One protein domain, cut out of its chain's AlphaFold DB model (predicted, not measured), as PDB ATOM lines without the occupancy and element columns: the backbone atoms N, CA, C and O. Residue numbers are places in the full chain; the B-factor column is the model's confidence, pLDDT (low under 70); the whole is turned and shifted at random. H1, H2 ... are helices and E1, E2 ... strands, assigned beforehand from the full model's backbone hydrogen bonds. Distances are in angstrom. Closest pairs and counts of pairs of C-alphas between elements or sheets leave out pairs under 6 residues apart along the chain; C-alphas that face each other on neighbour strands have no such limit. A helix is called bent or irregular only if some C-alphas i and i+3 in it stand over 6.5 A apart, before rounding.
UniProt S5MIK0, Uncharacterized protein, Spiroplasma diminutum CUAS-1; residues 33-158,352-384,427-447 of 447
ATOM      1  N   THR A  33      82.980 116.455 109.638       83.44
ATOM      2  CA  THR A  33      84.176 116.500 110.494       83.44
ATOM      3  C   THR A  33      83.736 116.713 111.934       83.44
ATOM      4  O   THR A  33      83.029 117.685 112.213       83.44
ATOM      5  N   THR A  34      84.146 115.821 112.828       85.56
ATOM      6  CA  THR A  34      83.906 115.894 114.271       85.56
ATOM      7  C   THR A  34      85.219 115.897 115.044       85.56
ATOM      8  O   THR A  34      86.282 115.597 114.494       85.56
ATOM      9  N   PHE A  35      85.128 116.277 116.315       84.94
ATOM     10  CA  PHE A  35      86.234 116.232 117.260       84.94
ATOM     11  C   PHE A  35      85.762 115.488 118.508       84.94
ATOM     12  O   PHE A  35      84.799 115.922 119.142       84.94
ATOM     13  N   ASP A  36      86.372 114.341 118.803       85.00
ATOM     14  CA  ASP A  36      85.923 113.375 119.819       85.00
ATOM     15  C   ASP A  36      84.411 113.057 119.738       85.00
ATOM     16  O   ASP A  36      83.696 112.989 120.738       85.00
ATOM     17  N   GLY A  37      83.897 112.898 118.516       85.25
ATOM     18  CA  GLY A  37      82.497 112.588 118.215       85.25
ATOM     19  C   GLY A  37      81.536 113.777 118.317       85.25
ATOM     20  O   GLY A  37      80.341 113.628 118.050       85.25
ATOM     21  N   VAL A  38      82.030 114.969 118.661       82.25
ATOM     22  CA  VAL A  38      81.212 116.164 118.898       82.25
ATOM     23  C   VAL A  38      81.166 117.060 117.651       82.25
ATOM     24  O   VAL A  38      82.182 117.337 117.011       82.25
ATOM     25  N   LYS A  39      79.957 117.533 117.298       76.69
ATOM     26  CA  LYS A  39      79.708 118.491 116.193       76.69
ATOM     27  C   LYS A  39      79.540 119.936 116.665       76.69
ATOM     28  O   LYS A  39      79.800 120.867 115.904       76.69
ATOM     29  N   THR A  40      79.062 120.117 117.892       80.81
ATOM     30  CA  THR A  40      78.721 121.418 118.474       80.81
ATOM     31  C   THR A  40      79.176 121.489 119.920       80.81
ATOM     32  O   THR A  40      79.084 120.506 120.647       80.81
ATOM     33  N   PHE A  41      79.597 122.670 120.341       78.56
ATOM     34  CA  PHE A  41      80.215 122.919 121.638       78.56
ATOM     35  C   PHE A  41      79.319 123.836 122.466       78.56
ATOM     36  O   PHE A  41      78.610 124.669 121.898       78.56
ATOM     37  N   LYS A  42      79.345 123.706 123.794       78.31
ATOM     38  CA  LYS A  42      78.666 124.638 124.699       78.31
ATOM     39  C   LYS A  42      79.676 125.595 125.309       78.31
ATOM     40  O   LYS A  42      80.576 125.151 126.007       78.31
ATOM     41  N   VAL A  43      79.504 126.889 125.054       76.44
ATOM     42  CA  VAL A  43      80.269 127.976 125.681       76.44
ATOM     43  C   VAL A  43      79.283 128.779 126.528       76.44
ATOM     44  O   VAL A  43      78.454 129.519 125.986       76.44
ATOM     45  N   GLY A  44      79.305 128.569 127.847       76.50
ATOM     46  CA  GLY A  44      78.214 129.009 128.729       76.50
ATOM     47  C   GLY A  44      76.860 128.447 128.268       76.50
ATOM     48  O   GLY A  44      76.741 127.259 127.966       76.50
ATOM     49  N   ASP A  45      75.857 129.316 128.131       80.12
ATOM     50  CA  ASP A  45      74.514 128.949 127.647       80.12
ATOM     51  C   ASP A  45      74.396 128.836 126.112       80.12
ATOM     52  O   ASP A  45      73.323 128.530 125.583       80.12
ATOM     53  N   LYS A  46      75.468 129.115 125.357       81.88
ATOM     54  CA  LYS A  46      75.425 129.156 123.888       81.88
ATOM     55  C   LYS A  46      75.949 127.863 123.273       81.88
ATOM     56  O   LYS A  46      77.075 127.453 123.538       81.88
ATOM     57  N   THR A  47      75.172 127.288 122.357       84.00
ATOM     58  CA  THR A  47      75.651 126.238 121.448       84.00
ATOM     59  C   THR A  47      76.338 126.874 120.247       84.00
ATOM     60  O   THR A  47      75.723 127.646 119.509       84.00
ATOM     61  N   VAL A  48      77.603 126.532 120.032       81.06
ATOM     62  CA  VAL A  48      78.444 127.090 118.970       81.06
ATOM     63  C   VAL A  48      79.070 125.990 118.107       81.06
ATOM     64  O   VAL A  48      79.157 124.825 118.500       81.06
ATOM     65  N   GLY A  49      79.485 126.350 116.891       79.25
ATOM     66  CA  GLY A  49      80.205 125.450 115.986       79.25
ATOM     67  C   GLY A  49      81.723 125.515 116.171       79.25
ATOM     68  O   GLY A  49      82.236 126.397 116.855       79.25
ATOM     69  N   LYS A  50      82.454 124.630 115.476       76.31
ATOM     70  CA  LYS A  50      83.926 124.517 115.555       76.31
ATOM     71  C   LYS A  50      84.691 125.838 115.404       76.31
ATOM     72  O   LYS A  50      85.683 126.041 116.086       76.31
ATOM     73  N   LYS A  51      84.226 126.747 114.537       75.19
ATOM     74  CA  LYS A  51      84.915 128.021 114.257       75.19
ATOM     75  C   LYS A  51      84.966 128.948 115.466       75.19
ATOM     76  O   LYS A  51      85.933 129.679 115.627       75.19
ATOM     77  N   GLU A  52      83.935 128.894 116.303       75.38
ATOM     78  CA  GLU A  52      83.866 129.714 117.511       75.38
ATOM     79  C   GLU A  52      84.698 129.137 118.650       75.38
ATOM     80  O   GLU A  52      84.914 129.823 119.637       75.38
ATOM     81  N   VAL A  53      85.185 127.900 118.527       74.19
ATOM     82  CA  VAL A  53      86.028 127.265 119.545       74.19
ATOM     83  C   VAL A  53      87.489 127.196 119.119       74.19
ATOM     84  O   VAL A  53      88.371 127.411 119.933       74.19
ATOM     85  N   PHE A  54      87.749 126.915 117.845       71.88
ATOM     86  CA  PHE A  54      89.085 126.593 117.328       71.88
ATOM     87  C   PHE A  54      89.620 127.639 116.337       71.88
ATOM     88  O   PHE A  54      90.592 127.388 115.623       71.88
ATOM     89  N   GLY A  55      88.939 128.783 116.232       65.56
ATOM     90  CA  GLY A  55      89.264 129.847 115.290       65.56
ATOM     91  C   GLY A  55      88.821 129.569 113.846       65.56
ATOM     92  O   GLY A  55      88.190 128.567 113.504       65.56
ATOM     93  N   THR A  56      89.125 130.517 112.957       55.12
ATOM     94  CA  THR A  56      88.582 130.563 111.586       55.12
ATOM     95  C   THR A  56      89.444 129.869 110.527       55.12
ATOM     96  O   THR A  56      88.962 129.646 109.412       55.12
ATOM     97  N   LYS A  57      90.698 129.512 110.842       60.47
ATOM     98  CA  LYS A  57      91.649 128.922 109.886       60.47
ATOM     99  C   LYS A  57      91.508 127.394 109.882       60.47
ATOM    100  O   LYS A  57      92.025 126.713 110.760       60.47
ATOM    101  N   ASP A  58      90.813 126.843 108.886       62.31
ATOM    102  CA  ASP A  58      90.604 125.390 108.755       62.31
ATOM    103  C   ASP A  58      91.829 124.689 108.131       62.31
ATOM    104  O   ASP A  58      91.795 124.210 106.997       62.31
ATOM    105  N   ILE A  59      92.941 124.662 108.868       75.00
ATOM    106  CA  ILE A  59      94.194 123.997 108.459       75.00
ATOM    107  C   ILE A  59      94.105 122.463 108.518       75.00
ATOM    108  O   ILE A  59      94.841 121.768 107.819       75.00
ATOM    109  N   ILE A  60      93.145 121.933 109.279       80.19
ATOM    110  CA  ILE A  60      92.877 120.496 109.428       80.19
ATOM    111  C   ILE A  60      92.272 119.906 108.144       80.19
ATOM    112  O   ILE A  60      92.593 118.784 107.767       80.19
ATOM    113  N   SER A  61      91.450 120.668 107.415       77.12
ATOM    114  CA  SER A  61      90.848 120.204 106.157       77.12
ATOM    115  C   SER A  61      91.868 119.720 105.112       77.12
ATOM    116  O   SER A  61      91.615 118.737 104.417       77.12
ATOM    117  N   THR A  62      93.036 120.366 105.021       78.25
ATOM    118  CA  THR A  62      94.094 119.967 104.074       78.25
ATOM    119  C   THR A  62      94.725 118.637 104.480       78.25
ATOM    120  O   THR A  62      94.922 117.772 103.627       78.25
ATOM    121  N   LEU A  63      94.956 118.438 105.781       86.19
ATOM    122  CA  LEU A  63      95.443 117.176 106.341       86.19
ATOM    123  C   LEU A  63      94.461 116.029 106.069       86.19
ATOM    124  O   LEU A  63      94.865 114.977 105.577       86.19
ATOM    125  N   SER A  64      93.161 116.258 106.303       86.00
ATOM    126  CA  SER A  64      92.096 115.291 106.003       86.00
ATOM    127  C   SER A  64      92.141 114.809 104.551       86.00
ATOM    128  O   SER A  64      92.012 113.614 104.295       86.00
ATOM    129  N   ILE A  65      92.316 115.730 103.596       81.69
ATOM    130  CA  ILE A  65      92.386 115.391 102.168       81.69
ATOM    131  C   ILE A  65      93.619 114.537 101.884       81.69
ATOM    132  O   ILE A  65      93.486 113.491 101.254       81.69
ATOM    133  N   GLN A  66      94.796 114.956 102.357       86.62
ATOM    134  CA  GLN A  66      96.045 114.227 102.124       86.62
ATOM    135  C   GLN A  66      95.952 112.786 102.644       86.62
ATOM    136  O   GLN A  66      96.301 111.847 101.931       86.62
ATOM    137  N   ILE A  67      95.423 112.600 103.858       91.88
ATOM    138  CA  ILE A  67      95.252 111.274 104.465       91.88
ATOM    139  C   ILE A  67      94.228 110.441 103.689       91.88
ATOM    140  O   ILE A  67      94.482 109.273 103.407       91.88
ATOM    141  N   LEU A  68      93.088 111.016 103.289       90.00
ATOM    142  CA  LEU A  68      92.096 110.296 102.484       90.00
ATOM    143  C   LEU A  68      92.629 109.894 101.107       90.00
ATOM    144  O   LEU A  68      92.298 108.814 100.616       90.00
ATOM    145  N   GLU A  69      93.443 110.731 100.467       87.12
ATOM    146  CA  GLU A  69      94.108 110.371  99.214       87.12
ATOM    147  C   GLU A  69      95.047 109.178  99.391       87.12
ATOM    148  O   GLU A  69      95.041 108.292  98.538       87.12
ATOM    149  N   ALA A  70      95.787 109.128 100.502       90.81
ATOM    150  CA  ALA A  70      96.657 108.012 100.857       90.81
ATOM    151  C   ALA A  70      95.856 106.727 101.166       90.81
ATOM    152  O   ALA A  70      96.082 105.695 100.537       90.81
ATOM    153  N   LEU A  71      94.843 106.801 102.043       91.38
ATOM    154  CA  LEU A  71      93.979 105.665 102.409       91.38
ATOM    155  C   LEU A  71      93.235 105.073 101.202       91.38
ATOM    156  O   LEU A  71      93.041 103.862 101.117       91.38
ATOM    157  N   THR A  72      92.800 105.922 100.267       88.38
ATOM    158  CA  THR A  72      92.035 105.510  99.073       88.38
ATOM    159  C   THR A  72      92.897 105.314  97.831       88.38
ATOM    160  O   THR A  72      92.359 105.170  96.725       88.38
ATOM    161  N   TYR A  73      94.223 105.351  97.969       87.81
ATOM    162  CA  TYR A  73      95.115 105.183  96.835       87.81
ATOM    163  C   TYR A  73      94.922 103.802  96.196       87.81
ATOM    164  O   TYR A  73      94.942 102.772  96.863       87.81
ATOM    165  N   SER A  74      94.751 103.791  94.878       84.38
ATOM    166  CA  SER A  74      94.708 102.586  94.055       84.38
ATOM    167  C   SER A  74      95.246 102.916  92.683       84.38
ATOM    168  O   SER A  74      94.843 103.926  92.102       84.38
ATOM    169  N   GLU A  75      96.032 102.022  92.093       84.69
ATOM    170  CA  GLU A  75      96.434 102.164  90.690       84.69
ATOM    171  C   GLU A  75      95.209 102.261  89.768       84.69
ATOM    172  O   GLU A  75      95.157 103.073  88.851       84.69
ATOM    173  N   THR A  76      94.149 101.510  90.082       80.31
ATOM    174  CA  THR A  76      92.926 101.459  89.264       80.31
ATOM    175  C   THR A  76      92.025 102.695  89.388       80.31
ATOM    176  O   THR A  76      91.074 102.828  88.610       80.31
ATOM    177  N   LYS A  77      92.299 103.598  90.344       76.69
ATOM    178  CA  LYS A  77      91.603 104.893  90.493       76.69
ATOM    179  C   LYS A  77      91.974 105.852  89.359       76.69
ATOM    180  O   LYS A  77      91.162 106.693  88.969       76.69
ATOM    181  N   TYR A  78      93.175 105.709  88.801       76.44
ATOM    182  CA  TYR A  78      93.722 106.601  87.789       76.44
ATOM    183  C   TYR A  78      93.620 105.943  86.413       76.44
ATOM    184  O   TYR A  78      94.255 104.936  86.131       76.44
ATOM    185  N   GLN A  79      92.797 106.523  85.538       72.94
ATOM    186  CA  GLN A  79      92.636 106.044  84.155       72.94
ATOM    187  C   GLN A  79      93.785 106.474  83.228       72.94
ATOM    188  O   GLN A  79      93.852 106.027  82.088       72.94
ATOM    189  N   ASP A  80      94.639 107.382  83.698       84.44
ATOM    190  CA  ASP A  80      95.698 108.033  82.937       84.44
ATOM    191  C   ASP A  80      97.046 107.782  83.631       84.44
ATOM    192  O   ASP A  80      97.221 108.151  84.795       84.44
ATOM    193  N   ASP A  81      97.994 107.174  82.910       87.81
ATOM    194  CA  ASP A  81      99.316 106.801  83.432       87.81
ATOM    195  C   ASP A  81     100.127 107.999  83.937       87.81
ATOM    196  O   ASP A  81     100.936 107.865  84.857       87.81
ATOM    197  N   LYS A  82      99.948 109.182  83.337       86.31
ATOM    198  CA  LYS A  82     100.630 110.400  83.779       86.31
ATOM    199  C   LYS A  82     100.066 110.842  85.125       86.31
ATOM    200  O   LYS A  82     100.847 111.117  86.028       86.31
ATOM    201  N   LYS A  83      98.740 110.855  85.284       84.50
ATOM    202  CA  LYS A  83      98.091 111.183  86.566       84.50
ATOM    203  C   LYS A  83      98.416 110.166  87.656       84.50
ATOM    204  O   LYS A  83      98.618 110.559  88.798       84.50
ATOM    205  N   LEU A  84      98.491 108.881  87.302       84.75
ATOM    206  CA  LEU A  84      98.929 107.831  88.218       84.75
ATOM    207  C   LEU A  84     100.342 108.120  88.735       84.75
ATOM    208  O   LEU A  84     100.548 108.173  89.942       84.75
ATOM    209  N   LYS A  85     101.293 108.375  87.828       88.56
ATOM    210  CA  LYS A  85     102.677 108.707  88.195       88.56
ATOM    211  C   LYS A  85     102.771 109.981  89.026       88.56
ATOM    212  O   LYS A  85     103.488 109.994  90.016       88.56
ATOM    213  N   GLU A  86     102.037 111.029  88.657       87.31
ATOM    214  CA  GLU A  86     101.979 112.268  89.443       87.31
ATOM    215  C   GLU A  86     101.484 111.990  90.868       87.31
ATOM    216  O   GLU A  86     102.096 112.466  91.820       87.31
ATOM    217  N   GLN A  87     100.442 111.169  91.044       86.06
ATOM    218  CA  GLN A  87      99.978 110.802  92.382       86.06
ATOM    219  C   GLN A  87     101.010 109.964  93.147       86.06
ATOM    220  O   GLN A  87     101.245 110.233  94.322       86.06
ATOM    221  N   GLN A  88     101.625 108.964  92.510       90.75
ATOM    222  CA  GLN A  88     102.664 108.132  93.128       90.75
ATOM    223  C   GLN A  88     103.830 108.989  93.625       90.75
ATOM    224  O   GLN A  88     104.308 108.811  94.741       90.75
ATOM    225  N   GLU A  89     104.248 109.966  92.819       91.56
ATOM    226  CA  GLU A  89     105.278 110.927  93.196       91.56
ATOM    227  C   GLU A  89     104.839 111.841  94.344       91.56
ATOM    228  O   GLU A  89     105.655 112.134  95.210       91.56
ATOM    229  N   VAL A  90     103.585 112.304  94.366       90.19
ATOM    230  CA  VAL A  90     103.041 113.140  95.453       90.19
ATOM    231  C   VAL A  90     102.982 112.365  96.767       90.19
ATOM    232  O   VAL A  90     103.451 112.870  97.785       90.19
ATOM    233  N   LEU A  91     102.428 111.152  96.755       89.56
ATOM    234  CA  LEU A  91     102.249 110.339  97.958       89.56
ATOM    235  C   LEU A  91     103.572 109.772  98.483       89.56
ATOM    236  O   LEU A  91     103.747 109.690  99.696       89.56
ATOM    237  N   GLY A  92     104.489 109.398  97.587       91.50
ATOM    238  CA  GLY A  92     105.695 108.661  97.956       91.50
ATOM    239  C   GLY A  92     105.387 107.250  98.468       91.50
ATOM    240  O   GLY A  92     104.233 106.818  98.525       91.50
ATOM    241  N   GLU A  93     106.431 106.510  98.837       91.00
ATOM    242  CA  GLU A  93     106.307 105.116  99.292       91.00
ATOM    243  C   GLU A  93     105.450 105.011 100.565       91.00
ATOM    244  O   GLU A  93     104.499 104.230 100.601       91.00
ATOM    245  N   ASN A  94     105.699 105.877 101.553       91.50
ATOM    246  CA  ASN A  94     104.969 105.889 102.824       91.50
ATOM    247  C   ASN A  94     103.484 106.246 102.659       91.50
ATOM    248  O   ASN A  94     102.623 105.656 103.310       91.50
ATOM    249  N   GLY A  95     103.157 107.196 101.776       91.75
ATOM    250  CA  GLY A  95     101.767 107.560 101.502       91.75
ATOM    251  C   GLY A  95     101.017 106.445 100.771       91.75
ATOM    252  O   GLY A  95      99.859 106.179 101.076       91.75
ATOM    253  N   MET A  96     101.674 105.744  99.844       90.25
ATOM    254  CA  MET A  96     101.083 104.575  99.182       90.25
ATOM    255  C   MET A  96     100.923 103.377 100.134       90.25
ATOM    256  O   MET A  96      99.965 102.614  99.993       90.25
ATOM    257  N   ALA A  97     101.815 103.220 101.119       89.69
ATOM    258  CA  ALA A  97     101.740 102.163 102.128       89.69
ATOM    259  C   ALA A  97     100.492 102.273 103.027       89.69
ATOM    260  O   ALA A  97      99.985 101.251 103.484       89.69
ATOM    261  N   LEU A  98      99.937 103.481 103.207       90.12
ATOM    262  CA  LEU A  98      98.687 103.715 103.946       90.12
ATOM    263  C   LEU A  98      97.421 103.200 103.242       90.12
ATOM    264  O   LEU A  98      96.358 103.175 103.862       90.12
ATOM    265  N   SER A  99      97.492 102.820 101.965       90.12
ATOM    266  CA  SER A  99      96.305 102.417 101.210       90.12
ATOM    267  C   SER A  99      95.563 101.248 101.861       90.12
ATOM    268  O   SER A  99      96.149 100.215 102.175       90.12
ATOM    269  N   LEU A 100      94.236 101.351 101.963       88.31
ATOM    270  CA  LEU A 100      93.377 100.255 102.424       88.31
ATOM    271  C   LEU A 100      93.388  99.052 101.464       88.31
ATOM    272  O   LEU A 100      92.991  97.953 101.845       88.31
ATOM    273  N   GLU A 101      93.894  99.206 100.237       84.25
ATOM    274  CA  GLU A 101      94.116  98.075  99.322       84.25
ATOM    275  C   GLU A 101      95.212  97.125  99.796       84.25
ATOM    276  O   GLU A 101      95.336  96.027  99.255       84.25
ATOM    277  N   ASN A 102      95.974  97.528 100.813       80.94
ATOM    278  CA  ASN A 102      97.055  96.757 101.403       80.94
ATOM    279  C   ASN A 102      96.578  95.768 102.475       80.94
ATOM    280  O   ASN A 102      97.297  94.813 102.765       80.94
ATOM    281  N   LEU A 103      95.344  95.910 102.981       79.69
ATOM    282  CA  LEU A 103      94.706  94.969 103.919       79.69
ATOM    283  C   LEU A 103      94.836  93.477 103.539       79.69
ATOM    284  O   LEU A 103      95.005  92.650 104.429       79.69
ATOM    285  N   PRO A 104      94.760  93.069 102.255       70.31
ATOM    286  CA  PRO A 104      94.921  91.674 101.854       70.31
ATOM    287  C   PRO A 104      96.340  91.107 102.002       70.31
ATOM    288  O   PRO A 104      96.479  89.890 101.916       70.31
ATOM    289  N   ASN A 105      97.364  91.953 102.155       66.69
ATOM    290  CA  ASN A 105      98.784  91.599 102.071       66.69
ATOM    291  C   ASN A 105      99.532  91.985 103.365       66.69
ATOM    292  O   ASN A 105     100.476  92.774 103.326       66.69
ATOM    293  N   GLU A 106      99.140  91.408 104.506       58.22
ATOM    294  CA  GLU A 106      99.754  91.666 105.827       58.22
ATOM    295  C   GLU A 106     101.295  91.518 105.827       58.22
ATOM    296  O   GLU A 106     102.005  92.304 106.455       58.22
ATOM    297  N   GLU A 107     101.847  90.568 105.061       58.72
ATOM    298  CA  GLU A 107     103.301  90.348 104.977       58.72
ATOM    299  C   GLU A 107     104.057  91.435 104.187       58.72
ATOM    300  O   GLU A 107     105.250  91.633 104.417       58.72
ATOM    301  N   ALA A 108     103.398  92.157 103.272       56.62
ATOM    302  CA  ALA A 108     104.071  93.097 102.368       56.62
ATOM    303  C   ALA A 108     104.366  94.466 103.008       56.62
ATOM    304  O   ALA A 108     105.304  95.136 102.579       56.62
ATOM    305  N   TYR A 109     103.609  94.851 104.042       58.62
ATOM    306  CA  TYR A 109     103.642  96.201 104.630       58.62
ATOM    307  C   TYR A 109     104.049  96.233 106.106       58.62
ATOM    308  O   TYR A 109     104.227  97.303 106.670       58.62
ATOM    309  N   SER A 110     104.306  95.067 106.708       57.16
ATOM    310  CA  SER A 110     104.963  94.963 108.020       57.16
ATOM    311  C   SER A 110     106.415  95.479 108.020       57.16
ATOM    312  O   SER A 110     107.024  95.646 109.080       57.16
ATOM    313  N   LYS A 111     106.982  95.760 106.838       55.09
ATOM    314  CA  LYS A 111     108.214  96.538 106.702       55.09
ATOM    315  C   LYS A 111     107.901  98.012 106.955       55.09
ATOM    316  O   LYS A 111     106.951  98.549 106.408       55.09
ATOM    317  N   ASP A 112     108.708  98.638 107.803       64.69
ATOM    318  CA  ASP A 112     108.679 100.079 108.099       64.69
ATOM    319  C   ASP A 112     107.559 100.560 109.046       64.69
ATOM    320  O   ASP A 112     107.314 101.758 109.177       64.69
ATOM    321  N   GLY A 113     106.941  99.641 109.800       77.75
ATOM    322  CA  GLY A 113     106.090  99.986 110.949       77.75
ATOM    323  C   GLY A 113     104.627 100.298 110.616       77.75
ATOM    324  O   GLY A 113     103.941 100.911 111.434       77.75
ATOM    325  N   PHE A 114     104.141  99.885 109.442       85.31
ATOM    326  CA  PHE A 114     102.730  99.971 109.065       85.31
ATOM    327  C   PHE A 114     101.995  98.684 109.456       85.31
ATOM    328  O   PHE A 114     102.313  97.598 108.974       85.31
ATOM    329  N   ASN A 115     100.995  98.795 110.330       86.69
ATOM    330  CA  ASN A 115     100.213  97.667 110.821       86.69
ATOM    331  C   ASN A 115      98.742  97.857 110.464       86.69
ATOM    332  O   ASN A 115      98.149  98.890 110.771       86.69
ATOM    333  N   PHE A 116      98.147  96.831 109.865       87.31
ATOM    334  CA  PHE A 116      96.732  96.799 109.527       87.31
ATOM    335  C   PHE A 116      96.057  95.659 110.282       87.31
ATOM    336  O   PHE A 116      96.550  94.535 110.270       87.31
ATOM    337  N   THR A 117      94.929  95.948 110.926       87.06
ATOM    338  CA  THR A 117      94.112  94.958 111.631       87.06
ATOM    339  C   THR A 117      92.656  95.108 111.206       87.06
ATOM    340  O   THR A 117      92.051  96.153 111.429       87.06
ATOM    341  N   ASP A 118      92.077  94.062 110.612       85.81
ATOM    342  CA  ASP A 118      90.641  93.995 110.302       85.81
ATOM    343  C   ASP A 118      89.913  93.103 111.320       85.81
ATOM    344  O   ASP A 118      89.796  91.886 111.153       85.81
ATOM    345  N   ASN A 119      89.394  93.718 112.386       84.06
ATOM    346  CA  ASN A 119      88.594  93.029 113.399       84.06
ATOM    347  C   ASN A 119      87.174  92.716 112.905       84.06
ATOM    348  O   ASN A 119      86.508  91.829 113.450       84.06
ATOM    349  N   SER A 120      86.699  93.423 111.874       81.19
ATOM    350  CA  SER A 120      85.378  93.203 111.284       81.19
ATOM    351  C   SER A 120      85.296  91.887 110.503       81.19
ATOM    352  O   SER A 120      84.227  91.277 110.434       81.19
ATOM    353  N   LYS A 121      86.427  91.448 109.923       79.94
ATOM    354  CA  LYS A 121      86.599  90.291 109.019       79.94
ATOM    355  C   LYS A 121      85.839  90.366 107.691       79.94
ATOM    356  O   LYS A 121      86.058  89.512 106.835       79.94
ATOM    357  N   THR A 122      84.937  91.331 107.521       86.00
ATOM    358  CA  THR A 122      84.107  91.505 106.317       86.00
ATOM    359  C   THR A 122      84.391  92.805 105.582       86.00
ATOM    360  O   THR A 122      83.975  92.945 104.432       86.00
ATOM    361  N   PHE A 123      85.104  93.746 106.210       87.56
ATOM    362  CA  PHE A 123      85.418  95.038 105.612       87.56
ATOM    363  C   PHE A 123      86.143  94.878 104.286       87.56
ATOM    364  O   PHE A 123      85.757  95.512 103.312       87.56
ATOM    365  N   LYS A 124      87.159  94.011 104.219       83.69
ATOM    366  CA  LYS A 124      87.924  93.788 102.986       83.69
ATOM    367  C   LYS A 124      87.032  93.442 101.792       83.69
ATOM    368  O   LYS A 124      87.249  93.975 100.702       83.69
ATOM    369  N   ASP A 125      86.067  92.549 101.978       85.31
ATOM    370  CA  ASP A 125      85.174  92.136 100.898       85.31
ATOM    371  C   ASP A 125      84.260  93.303 100.513       85.31
ATOM    372  O   ASP A 125      84.240  93.717  99.354       85.31
ATOM    373  N   ASP A 126      83.618  93.928 101.501       86.38
ATOM    374  CA  ASP A 126      82.696  95.044 101.284       86.38
ATOM    375  C   ASP A 126      83.384  96.304 100.699       86.38
ATOM    376  O   ASP A 126      82.772  97.049  99.929       86.38
ATOM    377  N   TYR A 127      84.657  96.552 101.027       84.62
ATOM    378  CA  TYR A 127      85.465  97.653 100.487       84.62
ATOM    379  C   TYR A 127      85.806  97.436  99.007       84.62
ATOM    380  O   TYR A 127      85.846  98.389  98.228       84.62
ATOM    381  N   ASN A 128      86.027  96.181  98.602       80.44
ATOM    382  CA  ASN A 128      86.361  95.822  97.223       80.44
ATOM    383  C   ASN A 128      85.128  95.575  96.338       80.44
ATOM    384  O   ASN A 128      85.255  95.474  95.111       80.44
ATOM    385  N   GLU A 129      83.936  95.485  96.925       79.56
ATOM    386  CA  GLU A 129      82.696  95.314  96.180       79.56
ATOM    387  C   GLU A 129      82.357  96.549  95.319       79.56
ATOM    388  O   GLU A 129      82.583  97.694  95.714       79.56
ATOM    389  N   PRO A 130      81.748  96.362  94.130       77.19
ATOM    390  CA  PRO A 130      81.327  97.454  93.254       77.19
ATOM    391  C   PRO A 130      80.032  98.129  93.753       77.19
ATOM    392  O   PRO A 130      79.069  98.288  92.997       77.19
ATOM    393  N   LYS A 131      80.001  98.515  95.031       77.56
ATOM    394  CA  LYS A 131      78.915  99.244  95.696       77.56
ATOM    395  C   LYS A 131      79.249 100.733  95.787       77.56
ATOM    396  O   LYS A 131      80.403 101.132  95.665       77.56
ATOM    397  N   ASN A 132      78.225 101.566  95.986       75.38
ATOM    398  CA  ASN A 132      78.411 103.001  96.228       75.38
ATOM    399  C   ASN A 132      78.819 103.258  97.688       75.38
ATOM    400  O   ASN A 132      78.091 103.908  98.437       75.38
ATOM    401  N   SER A 133      79.927 102.654  98.098       80.12
ATOM    402  CA  SER A 133      80.484 102.817  99.434       80.12
ATOM    403  C   SER A 133      81.225 104.151  99.520       80.12
ATOM    404  O   SER A 133      81.763 104.629  98.517       80.12
ATOM    405  N   LEU A 134      81.228 104.790 100.689       83.00
ATOM    406  CA  LEU A 134      81.823 106.119 100.855       83.00
ATOM    407  C   LEU A 134      82.191 106.428 102.307       83.00
ATOM    408  O   LEU A 134      81.564 105.940 103.246       83.00
ATOM    409  N   PHE A 135      83.184 107.300 102.479       86.56
ATOM    410  CA  PHE A 135      83.495 107.913 103.769       86.56
ATOM    411  C   PHE A 135      82.430 108.955 104.128       86.56
ATOM    412  O   PHE A 135      82.126 109.832 103.318       86.56
ATOM    413  N   THR A 136      81.862 108.867 105.331       85.81
ATOM    414  CA  THR A 136      80.777 109.749 105.806       85.81
ATOM    415  C   THR A 136      81.205 110.677 106.939       85.81
ATOM    416  O   THR A 136      80.625 111.756 107.107       85.81
ATOM    417  N   ASN A 137      82.232 110.301 107.703       88.06
ATOM    418  CA  ASN A 137      82.730 111.090 108.825       88.06
ATOM    419  C   ASN A 137      84.250 110.973 108.977       88.06
ATOM    420  O   ASN A 137      84.795 109.887 108.786       88.06
ATOM    421  N   ILE A 138      84.889 112.075 109.367       90.38
ATOM    422  CA  ILE A 138      86.239 112.126 109.935       90.38
ATOM    423  C   ILE A 138      86.102 112.635 111.363       90.38
ATOM    424  O   ILE A 138      85.577 113.728 111.570       90.38
ATOM    425  N   ASP A 139      86.587 111.876 112.332       90.81
ATOM    426  CA  ASP A 139      86.585 112.252 113.735       90.81
ATOM    427  C   ASP A 139      88.007 112.332 114.277       90.81
ATOM    428  O   ASP A 139      88.693 111.321 114.405       90.81
ATOM    429  N   TYR A 140      88.450 113.536 114.605       90.25
ATOM    430  CA  TYR A 140      89.760 113.749 115.201       90.25
ATOM    431  C   TYR A 140      89.703 113.517 116.715       90.25
ATOM    432  O   TYR A 140      88.868 114.114 117.399       90.25
ATOM    433  N   LYS A 141      90.587 112.670 117.250       89.62
ATOM    434  CA  LYS A 141      90.587 112.300 118.674       89.62
ATOM    435  C   LYS A 141      91.499 113.210 119.482       89.62
ATOM    436  O   LYS A 141      92.686 112.935 119.651       89.62
ATOM    437  N   PHE A 142      90.944 114.301 119.989       84.62
ATOM    438  CA  PHE A 142      91.686 115.309 120.745       84.62
ATOM    439  C   PHE A 142      91.698 115.044 122.254       84.62
ATOM    440  O   PHE A 142      92.388 115.736 123.008       84.62
ATOM    441  N   GLY A 143      90.995 114.001 122.707       79.12
ATOM    442  CA  GLY A 143      90.938 113.643 124.122       79.12
ATOM    443  C   GLY A 143      90.135 114.652 124.935       79.12
ATOM    444  O   GLY A 143      90.442 114.904 126.104       79.12
ATOM    445  N   PHE A 144      89.127 115.252 124.313       74.50
ATOM    446  CA  PHE A 144      88.135 116.062 124.986       74.50
ATOM    447  C   PHE A 144      87.338 115.252 126.014       74.50
ATOM    448  O   PHE A 144      86.817 114.175 125.724       74.50
ATOM    449  N   SER A 145      87.160 115.809 127.211       64.25
ATOM    450  CA  SER A 145      86.212 115.267 128.190       64.25
ATOM    451  C   SER A 145      84.817 115.831 127.921       64.25
ATOM    452  O   SER A 145      84.457 116.889 128.434       64.25
ATOM    453  N   ALA A 146      84.028 115.146 127.092       61.38
ATOM    454  CA  ALA A 146      82.621 115.491 126.907       61.38
ATOM    455  C   ALA A 146      81.787 115.015 128.110       61.38
ATOM    456  O   ALA A 146      81.874 113.858 128.524       61.38
ATOM    457  N   VAL A 147      80.930 115.885 128.645       57.00
ATOM    458  CA  VAL A 147      79.915 115.517 129.640       57.00
ATOM    459  C   VAL A 147      78.589 115.385 128.890       57.00
ATOM    460  O   VAL A 147      78.098 116.352 128.324       57.00
ATOM    461  N   ASN A 148      78.011 114.179 128.850       57.25
ATOM    462  CA  ASN A 148      76.763 113.873 128.124       57.25
ATOM    463  C   ASN A 148      76.796 114.140 126.602       57.25
ATOM    464  O   ASN A 148      75.777 114.500 126.016       57.25
ATOM    465  N   GLY A 149      77.945 113.949 125.945       58.88
ATOM    466  CA  GLY A 149      78.079 114.155 124.493       58.88
ATOM    467  C   GLY A 149      78.194 115.623 124.073       58.88
ATOM    468  O   GLY A 149      78.215 115.923 122.881       58.88
ATOM    469  N   GLU A 150      78.306 116.531 125.041       58.53
ATOM    470  CA  GLU A 150      78.601 117.938 124.822       58.53
ATOM    471  C   GLU A 150      79.948 118.272 125.463       58.53
ATOM    472  O   GLU A 150      80.232 117.895 126.604       58.53
ATOM    473  N   LEU A 151      80.787 119.000 124.729       66.56
ATOM    474  CA  LEU A 151      81.935 119.650 125.341       66.56
ATOM    475  C   LEU A 151      81.441 120.913 126.047       66.56
ATOM    476  O   LEU A 151      80.976 121.842 125.381       66.56
ATOM    477  N   ALA A 152      81.540 120.940 127.373       63.34
ATOM    478  CA  ALA A 152      81.368 122.164 128.140       63.34
ATOM    479  C   ALA A 152      82.697 122.927 128.143       63.34
ATOM    480  O   ALA A 152      83.697 122.457 128.679       63.34
ATOM    481  N   ILE A 153      82.690 124.089 127.507       69.75
ATOM    482  CA  ILE A 153      83.775 125.065 127.486       69.75
ATOM    483  C   ILE A 153      83.408 126.148 128.496       69.75
ATOM    484  O   ILE A 153      82.230 126.499 128.635       69.75
ATOM    485  N   ALA A 154      84.401 126.666 129.215       68.19
ATOM    486  CA  ALA A 154      84.176 127.763 130.146       68.19
ATOM    487  C   ALA A 154      83.587 128.992 129.423       68.19
ATOM    488  O   ALA A 154      83.736 129.155 128.212       68.19
ATOM    489  N   GLU A 155      82.882 129.863 130.153       70.25
ATOM    490  CA  GLU A 155      82.237 131.055 129.566       70.25
ATOM    491  C   GLU A 155      83.228 132.008 128.888       70.25
ATOM    492  O   GLU A 155      82.868 132.717 127.948       70.25
ATOM    493  N   ASP A 156      84.479 132.002 129.348       67.88
ATOM    494  CA  ASP A 156      85.582 132.760 128.760       67.88
ATOM    495  C   ASP A 156      86.124 132.139 127.459       67.88
ATOM    496  O   ASP A 156      86.980 132.735 126.809       67.88
ATOM    497  N   GLY A 157      85.594 130.984 127.043       65.12
ATOM    498  CA  GLY A 157      86.019 130.245 125.858       65.12
ATOM    499  C   GLY A 157      87.196 129.303 126.103       65.12
ATOM    500  O   GLY A 157      87.625 128.640 125.160       65.12
ATOM    501  N   SER A 158      87.708 129.203 127.337       66.56
ATOM    502  CA  SER A 158      88.829 128.319 127.660       66.56
ATOM    503  C   SER A 158      88.411 126.847 127.733       66.56
ATOM    504  O   SER A 158      87.327 126.481 128.202       66.56
ATOM    505  N   GLY A 352     103.527 113.674 120.124       83.06
ATOM    506  CA  GLY A 352     102.370 112.780 120.141       83.06
ATOM    507  C   GLY A 352     101.977 112.258 118.755       83.06
ATOM    508  O   GLY A 352     102.248 112.884 117.729       83.06
ATOM    509  N   GLY A 353     101.294 111.113 118.718       84.75
ATOM    510  CA  GLY A 353     100.670 110.597 117.498       84.75
ATOM    511  C   GLY A 353      99.346 111.299 117.178       84.75
ATOM    512  O   GLY A 353      98.621 111.734 118.072       84.75
ATOM    513  N   LEU A 354      99.009 111.368 115.894       91.38
ATOM    514  CA  LEU A 354      97.712 111.805 115.390       91.38
ATOM    515  C   LEU A 354      96.744 110.621 115.356       91.38
ATOM    516  O   LEU A 354      97.015 109.634 114.676       91.38
ATOM    517  N   GLU A 355      95.604 110.737 116.034       93.19
ATOM    518  CA  GLU A 355      94.553 109.717 116.049       93.19
ATOM    519  C   GLU A 355      93.274 110.233 115.365       93.19
ATOM    520  O   GLU A 355      92.736 111.289 115.720       93.19
ATOM    521  N   ILE A 356      92.802 109.497 114.355       94.12
ATOM    522  CA  ILE A 356      91.639 109.843 113.532       94.12
ATOM    523  C   ILE A 356      90.764 108.609 113.331       94.12
ATOM    524  O   ILE A 356      91.250 107.574 112.892       94.12
ATOM    525  N   ASP A 357      89.460 108.748 113.548       95.12
ATOM    526  CA  ASP A 357      88.469 107.743 113.167       95.12
ATOM    527  C   ASP A 357      87.764 108.156 111.875       95.12
ATOM    528  O   ASP A 357      87.160 109.227 111.778       95.12
ATOM    529  N   PHE A 358      87.771 107.274 110.885       93.81
ATOM    530  CA  PHE A 358      86.972 107.429 109.679       93.81
ATOM    531  C   PHE A 358      85.753 106.512 109.735       93.81
ATOM    532  O   PHE A 358      85.874 105.316 109.986       93.81
ATOM    533  N   THR A 359      84.565 107.043 109.438       92.06
ATOM    534  CA  THR A 359      83.385 106.197 109.199       92.06
ATOM    535  C   THR A 359      83.264 105.895 107.711       92.06
ATOM    536  O   THR A 359      83.126 106.816 106.901       92.06
ATOM    537  N   PHE A 360      83.269 104.610 107.362       90.38
ATOM    538  CA  PHE A 360      83.031 104.111 106.010       90.38
ATOM    539  C   PHE A 360      81.678 103.405 105.943       90.38
ATOM    540  O   PHE A 360      81.403 102.491 106.716       90.38
ATOM    541  N   SER A 361      80.814 103.840 105.028       88.44
ATOM    542  CA  SER A 361      79.460 103.314 104.877       88.44
ATOM    543  C   SER A 361      79.343 102.498 103.600       88.44
ATOM    544  O   SER A 361      79.735 102.954 102.524       88.44
ATOM    545  N   VAL A 362      78.764 101.306 103.725       87.25
ATOM    546  CA  VAL A 362      78.463 100.400 102.619       87.25
ATOM    547  C   VAL A 362      76.945 100.280 102.526       87.25
ATOM    548  O   VAL A 362      76.305  99.840 103.488       87.25
ATOM    549  N   PRO A 363      76.325 100.689 101.407       82.75
ATOM    550  CA  PRO A 363      74.880 100.603 101.268       82.75
ATOM    551  C   PRO A 363      74.418  99.140 101.317       82.75
ATOM    552  O   PRO A 363      75.084  98.250 100.782       82.75
ATOM    553  N   GLY A 364      73.264  98.907 101.945       78.44
ATOM    554  CA  GLY A 364      72.613  97.599 101.948       78.44
ATOM    555  C   GLY A 364      72.180  97.175 100.541       78.44
ATOM    556  O   GLY A 364      71.968  98.007  99.651       78.44
ATOM    557  N   ASP A 365      72.059  95.868 100.318       71.00
ATOM    558  CA  ASP A 365      71.510  95.351  99.065       71.00
ATOM    559  C   ASP A 365      70.003  95.633  98.987       71.00
ATOM    560  O   ASP A 365      69.332  95.765 100.000       71.00
ATOM    561  N   LYS A 366      69.406  95.626  97.787       60.28
ATOM    562  CA  LYS A 366      67.956  95.874  97.582       60.28
ATOM    563  C   LYS A 366      67.001  94.975  98.403       60.28
ATOM    564  O   LYS A 366      65.792  95.175  98.341       60.28
ATOM    565  N   LYS A 367      67.518  93.948  99.087       58.38
ATOM    566  CA  LYS A 367      66.781  93.028  99.968       58.38
ATOM    567  C   LYS A 367      66.997  93.291 101.465       58.38
ATOM    568  O   LYS A 367      66.174  92.828 102.245       58.38
ATOM    569  N   ASP A 368      68.058  94.000 101.841       57.09
ATOM    570  CA  ASP A 368      68.434  94.317 103.220       57.09
ATOM    571  C   ASP A 368      68.631  95.836 103.318       57.09
ATOM    572  O   ASP A 368      69.624  96.386 102.853       57.09
ATOM    573  N   ASP A 369      67.655  96.532 103.897       59.69
ATOM    574  CA  ASP A 369      67.561  98.003 103.876       59.69
ATOM    575  C   ASP A 369      68.535  98.697 104.855       59.69
ATOM    576  O   ASP A 369      68.421  99.886 105.146       59.69
ATOM    577  N   LYS A 370      69.488  97.947 105.425       75.94
ATOM    578  CA  LYS A 370      70.448  98.453 106.410       75.94
ATOM    579  C   LYS A 370      71.823  98.604 105.776       75.94
ATOM    580  O   LYS A 370      72.439  97.623 105.365       75.94
ATOM    581  N   SER A 371      72.315  99.839 105.728       82.12
ATOM    582  CA  SER A 371      73.726 100.109 105.460       82.12
ATOM    583  C   SER A 371      74.592  99.495 106.554       82.12
ATOM    584  O   SER A 371      74.251  99.588 107.735       82.12
ATOM    585  N   LYS A 372      75.724  98.910 106.167       89.25
ATOM    586  CA  LYS A 372      76.786  98.557 107.111       89.25
ATOM    587  C   LYS A 372      77.687  99.772 107.306       89.25
ATOM    588  O   LYS A 372      77.974 100.486 106.345       89.25
ATOM    589  N   GLU A 373      78.128 100.001 108.534       91.75
ATOM    590  CA  GLU A 373      79.110 101.033 108.852       91.75
ATOM    591  C   GLU A 373      80.344 100.396 109.483       91.75
ATOM    592  O   GLU A 373      80.245  99.500 110.321       91.75
ATOM    593  N   TYR A 374      81.500 100.892 109.070       92.81
ATOM    594  CA  TYR A 374      82.800 100.499 109.580       92.81
ATOM    595  C   TYR A 374      83.476 101.708 110.208       92.81
ATOM    596  O   TYR A 374      83.393 102.818 109.666       92.81
ATOM    597  N   ASN A 375      84.143 101.489 111.336       95.44
ATOM    598  CA  ASN A 375      85.053 102.456 111.926       95.44
ATOM    599  C   ASN A 375      86.483 102.086 111.534       95.44
ATOM    600  O   ASN A 375      86.889 100.947 111.737       95.44
ATOM    601  N   ILE A 376      87.226 103.031 110.969       95.25
ATOM    602  CA  ILE A 376      88.638 102.873 110.620       95.25
ATOM    603  C   ILE A 376      89.419 103.810 111.543       95.25
ATOM    604  O   ILE A 376      89.455 105.017 111.298       95.25
ATOM    605  N   ASN A 377      89.998 103.263 112.610       95.31
ATOM    606  CA  ASN A 377      90.871 103.981 113.534       95.31
ATOM    607  C   ASN A 377      92.280 104.044 112.944       95.31
ATOM    608  O   ASN A 377      92.901 103.023 112.649       95.31
ATOM    609  N   LEU A 378      92.770 105.261 112.756       95.00
ATOM    610  CA  LEU A 378      94.066 105.554 112.176       95.00
ATOM    611  C   LEU A 378      94.935 106.271 113.204       95.00
ATOM    612  O   LEU A 378      94.569 107.341 113.689       95.00
ATOM    613  N   LYS A 379      96.118 105.719 113.476       93.81
ATOM    614  CA  LYS A 379      97.158 106.350 114.296       93.81
ATOM    615  C   LYS A 379      98.396 106.605 113.442       93.81
ATOM    616  O   LYS A 379      98.996 105.654 112.941       93.81
ATOM    617  N   LEU A 380      98.765 107.874 113.279       92.81
ATOM    618  CA  LEU A 380      99.906 108.334 112.482       92.81
ATOM    619  C   LEU A 380     100.950 108.998 113.383       92.81
ATOM    620  O   LEU A 380     100.599 109.788 114.254       92.81
ATOM    621  N   ASN A 381     102.229 108.723 113.144       89.50
ATOM    622  CA  ASN A 381     103.336 109.350 113.874       89.50
ATOM    623  C   ASN A 381     104.021 110.436 113.031       89.50
ATOM    624  O   ASN A 381     103.812 110.517 111.820       89.50
ATOM    625  N   ASN A 382     104.868 111.243 113.677       89.94
ATOM    626  CA  ASN A 382     105.699 112.278 113.048       89.94
ATOM    627  C   ASN A 382     104.887 113.305 112.254       89.94
ATOM    628  O   ASN A 382     105.245 113.689 111.135       89.94
ATOM    629  N   LEU A 383     103.768 113.739 112.832       92.81
ATOM    630  CA  LEU A 383     103.059 114.883 112.295       92.81
ATOM    631  C   LEU A 383     103.939 116.126 112.437       92.81
ATOM    632  O   LEU A 383     104.482 116.404 113.504       92.81
ATOM    633  N   VAL A 384     104.039 116.891 111.361       93.38
ATOM    634  CA  VAL A 384     104.770 118.152 111.302       93.38
ATOM    635  C   VAL A 384     103.771 119.281 111.105       93.38
ATOM    636  O   VAL A 384     102.884 119.194 110.252       93.38
ATOM    637  N   THR A 427     103.159 122.532  99.109       79.88
ATOM    638  CA  THR A 427     102.702 123.318  97.964       79.88
ATOM    639  C   THR A 427     102.198 122.362  96.890       79.88
ATOM    640  O   THR A 427     102.625 121.206  96.826       79.88
ATOM    641  N   ILE A 428     101.294 122.837  96.037       70.81
ATOM    642  CA  ILE A 428     100.740 122.030  94.944       70.81
ATOM    643  C   ILE A 428     101.872 121.562  94.022       70.81
ATOM    644  O   ILE A 428     102.611 122.380  93.474       70.81
ATOM    645  N   GLY A 429     101.965 120.244  93.826       70.81
ATOM    646  CA  GLY A 429     103.023 119.603  93.042       70.81
ATOM    647  C   GLY A 429     104.253 119.188  93.855       70.81
ATOM    648  O   GLY A 429     105.231 118.721  93.270       70.81
ATOM    649  N   ASN A 430     104.236 119.338  95.185       82.25
ATOM    650  CA  ASN A 430     105.238 118.697  96.029       82.25
ATOM    651  C   ASN A 430     105.169 117.177  95.881       82.25
ATOM    652  O   ASN A 430     104.092 116.592  95.859       82.25
ATOM    653  N   LYS A 431     106.349 116.570  95.807       88.19
ATOM    654  CA  LYS A 431     106.542 115.125  95.815       88.19
ATOM    655  C   LYS A 431     106.824 114.661  97.240       88.19
ATOM    656  O   LYS A 431     107.421 115.426  98.000       88.19
ATOM    657  N   ASP A 432     106.431 113.432  97.536       89.31
ATOM    658  CA  ASP A 432     106.725 112.694  98.761       89.31
ATOM    659  C   ASP A 432     106.293 113.431 100.040       89.31
ATOM    660  O   ASP A 432     107.080 113.764 100.929       89.31
ATOM    661  N   ILE A 433     104.999 113.755 100.111       90.56
ATOM    662  CA  ILE A 433     104.425 114.535 101.219       90.56
ATOM    663  C   ILE A 433     104.287 113.728 102.523       90.56
ATOM    664  O   ILE A 433     103.998 114.316 103.565       90.56
ATOM    665  N   PHE A 434     104.520 112.410 102.452       92.75
ATOM    666  CA  PHE A 434     104.513 111.459 103.569       92.75
ATOM    667  C   PHE A 434     105.906 110.947 103.960       92.75
ATOM    668  O   PHE A 434     106.026 110.002 104.739       92.75
ATOM    669  N   LYS A 435     106.975 111.568 103.457       92.06
ATOM    670  CA  LYS A 435     108.355 111.116 103.663       92.06
ATOM    671  C   LYS A 435     108.761 110.889 105.125       92.06
ATOM    672  O   LYS A 435     109.503 109.957 105.413       92.06
ATOM    673  N   SER A 436     108.296 111.731 106.044       90.88
ATOM    674  CA  SER A 436     108.602 111.640 107.478       90.88
ATOM    675  C   SER A 436     107.675 110.693 108.246       90.88
ATOM    676  O   SER A 436     107.915 110.466 109.427       90.88
ATOM    677  N   LEU A 437     106.634 110.126 107.626       90.75
ATOM    678  CA  LEU A 437     105.754 109.157 108.282       90.75
ATOM    679  C   LEU A 437     106.507 107.840 108.534       90.75
ATOM    680  O   LEU A 437     106.786 107.101 107.594       90.75
ATOM    681  N   THR A 438     106.817 107.521 109.793       82.50
ATOM    682  CA  THR A 438     107.529 106.282 110.172       82.50
ATOM    683  C   THR A 438     106.571 105.244 110.753       82.50
ATOM    684  O   THR A 438     106.644 104.899 111.936       82.50
ATOM    685  N   GLY A 439     105.643 104.785 109.919       82.81
ATOM    686  CA  GLY A 439     104.644 103.791 110.288       82.81
ATOM    687  C   GLY A 439     103.285 104.376 110.661       82.81
ATOM    688  O   GLY A 439     103.120 105.575 110.904       82.81
ATOM    689  N   ALA A 440     102.295 103.491 110.691       89.62
ATOM    690  CA  ALA A 440     100.912 103.797 111.019       89.62
ATOM    691  C   ALA A 440     100.222 102.551 111.570       89.62
ATOM    692  O   ALA A 440     100.528 101.441 111.143       89.62
ATOM    693  N   ASN A 441      99.256 102.733 112.464       91.12
ATOM    694  CA  ASN A 441      98.352 101.654 112.853       91.12
ATOM    695  C   ASN A 441      96.965 101.949 112.286       91.12
ATOM    696  O   ASN A 441      96.426 103.032 112.514       91.12
ATOM    697  N   VAL A 442      96.420 100.989 111.546       91.62
ATOM    698  CA  VAL A 442      95.082 101.038 110.959       91.62
ATOM    699  C   VAL A 442      94.274  99.885 111.538       91.62
ATOM    700  O   VAL A 442      94.544  98.722 111.240       91.62
ATOM    701  N   GLU A 443      93.290 100.196 112.368       92.62
ATOM    702  CA  GLU A 443      92.380  99.220 112.971       92.62
ATOM    703  C   GLU A 443      90.976  99.421 112.398       92.62
ATOM    704  O   GLU A 443      90.500 100.550 112.279       92.62
ATOM    705  N   ILE A 444      90.322  98.333 111.995       93.00
ATOM    706  CA  ILE A 444      89.012  98.374 111.344       93.00
ATOM    707  C   ILE A 444      88.015  97.529 112.123       93.00
ATOM    708  O   ILE A 444      88.174  96.313 112.242       93.00
ATOM    709  N   ASP A 445      86.950  98.176 112.584       93.06
ATOM    710  CA  ASP A 445      85.897  97.582 113.398       93.06
ATOM    711  C   ASP A 445      84.516  97.752 112.753       93.06
ATOM    712  O   ASP A 445      84.267  98.670 111.966       93.06
ATOM    713  N   ASN A 446      83.581  96.874 113.127       89.38
ATOM    714  CA  ASN A 446      82.159  97.108 112.874       89.38
ATOM    715  C   ASN A 446      81.654  98.213 113.809       89.38
ATOM    716  O   ASN A 446      81.998  98.210 114.993       89.38
ATOM    717  N   LYS A 447      80.831  99.124 113.288       81.75
ATOM    718  CA  LYS A 447      80.249 100.225 114.062       81.75
ATOM    719  C   LYS A 447      78.851  99.920 114.593       81.75
ATOM    720  O   LYS A 447      78.082  99.219 113.892       81.75
TER     721      LYS A 447
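What this domain is: This is residues 33 to 158, 352 to 384 and 427 to 447 of the 447 residues of an uncharacterized protein of Spiroplasma diminutum CUAS-1 (UniProt S5MIK0). A twisted sheet of six strands makes a wall, with H2 and H5 packed on one face; beyond its E1 edge a small sheet of three strands, with the short H1 beside it, makes a second, smaller lobe. H3, kinked, and the short H4 lie toward the E4 edge. The printed part has 180 residues, in the order E1 E2 E3 H1 H2 H3 H4 E4 H5 E5 E6 E7 E8 E9, mixed helices and strands. The sheets run E1 E5 E7 E8 E9 E4 and E3 E2 E6, both mixed. The whole is compact, with a radius of gyration of the C-alphas of 18.2 A and spans of 54 by 47 by 29 A.

Where its parts are: Find C-alpha 33 at (84.176, 116.500, 110.494), where E1, residues 33 to 35, begins. Next come E2, 41 to 43, E3, 46 to 48, and H1, 50 to 54. H2, 60 to 71, is 16.4 A long; H3, 81 to 97, is 19.4 A and irregular, C-alphas 90 and 93 being 9.5 A apart, with a kink of 88 degrees near residue 91. H4 is 106 to 109, E4 114 to 118, H5 123 to 128, E5 134 to 140, 18.1 A, and E6 151 to 153. E7, 354 to 362, is 25.8 A, E8, 372 to 380, is 25.7 A, and E9, 440 to 446, is 20.0 A and ends at C-alpha 446, (82.159, 97.108, 112.874).

How they stand to each other: Start at edge strand E1, parallel to E5 (N 34 to O 138, 2.8 A). E5 and E7 are antiparallel (N 136 to O 359, 2.9 A), as are hairpin E7 and E8 (N 358 to O 376, 2.8 A) and E8 and E9 (N 377 to O 443, 2.8 A); E9 and edge strand E4 are parallel (N 117 to O 442, 2.8 A). In the small sheet, hairpin E2 and E3 is antiparallel (N 41 to O 48, 2.9 A), and E2 and E6 are parallel (N 42 to O 151, 2.9 A); H1 only grazes it with residues 50 to 53. H2 is over E5, slantwise at 49 degrees on the local plane, its height over the sheet 9.5 A; H5 is on the same face, C-alphas Asp 126 and Val 362 being its closest to E7, 7.0 A. With residues 70 to 71 H2 touches H3, about perpendicular at 81 degrees, closest C-alphas Ala 70 and Gly 95, 5.2 A. H3, with residues 94 to 97, and H4 only graze the large sheet. In H1, H2 and H5 every O i to N i+4 pair is within hydrogen-bond range, in H3 11 of 13; H4 is too short for one.

The domain as a whole: The C-alphas of Asp 45 and Asp 81, the two farthest apart, are 55.3 A apart. Residues 159 to 351 and 385 to 426 are not printed, the gaps across the cuts being 21.9 A and 14.5 A between C-alphas; no link printed whole is long. Mean pLDDT of the printed part is 81.3; it is under 70 at residues 55 to 58, 105 to 112, 145 to 154, 156 to 158 and 366 to 369.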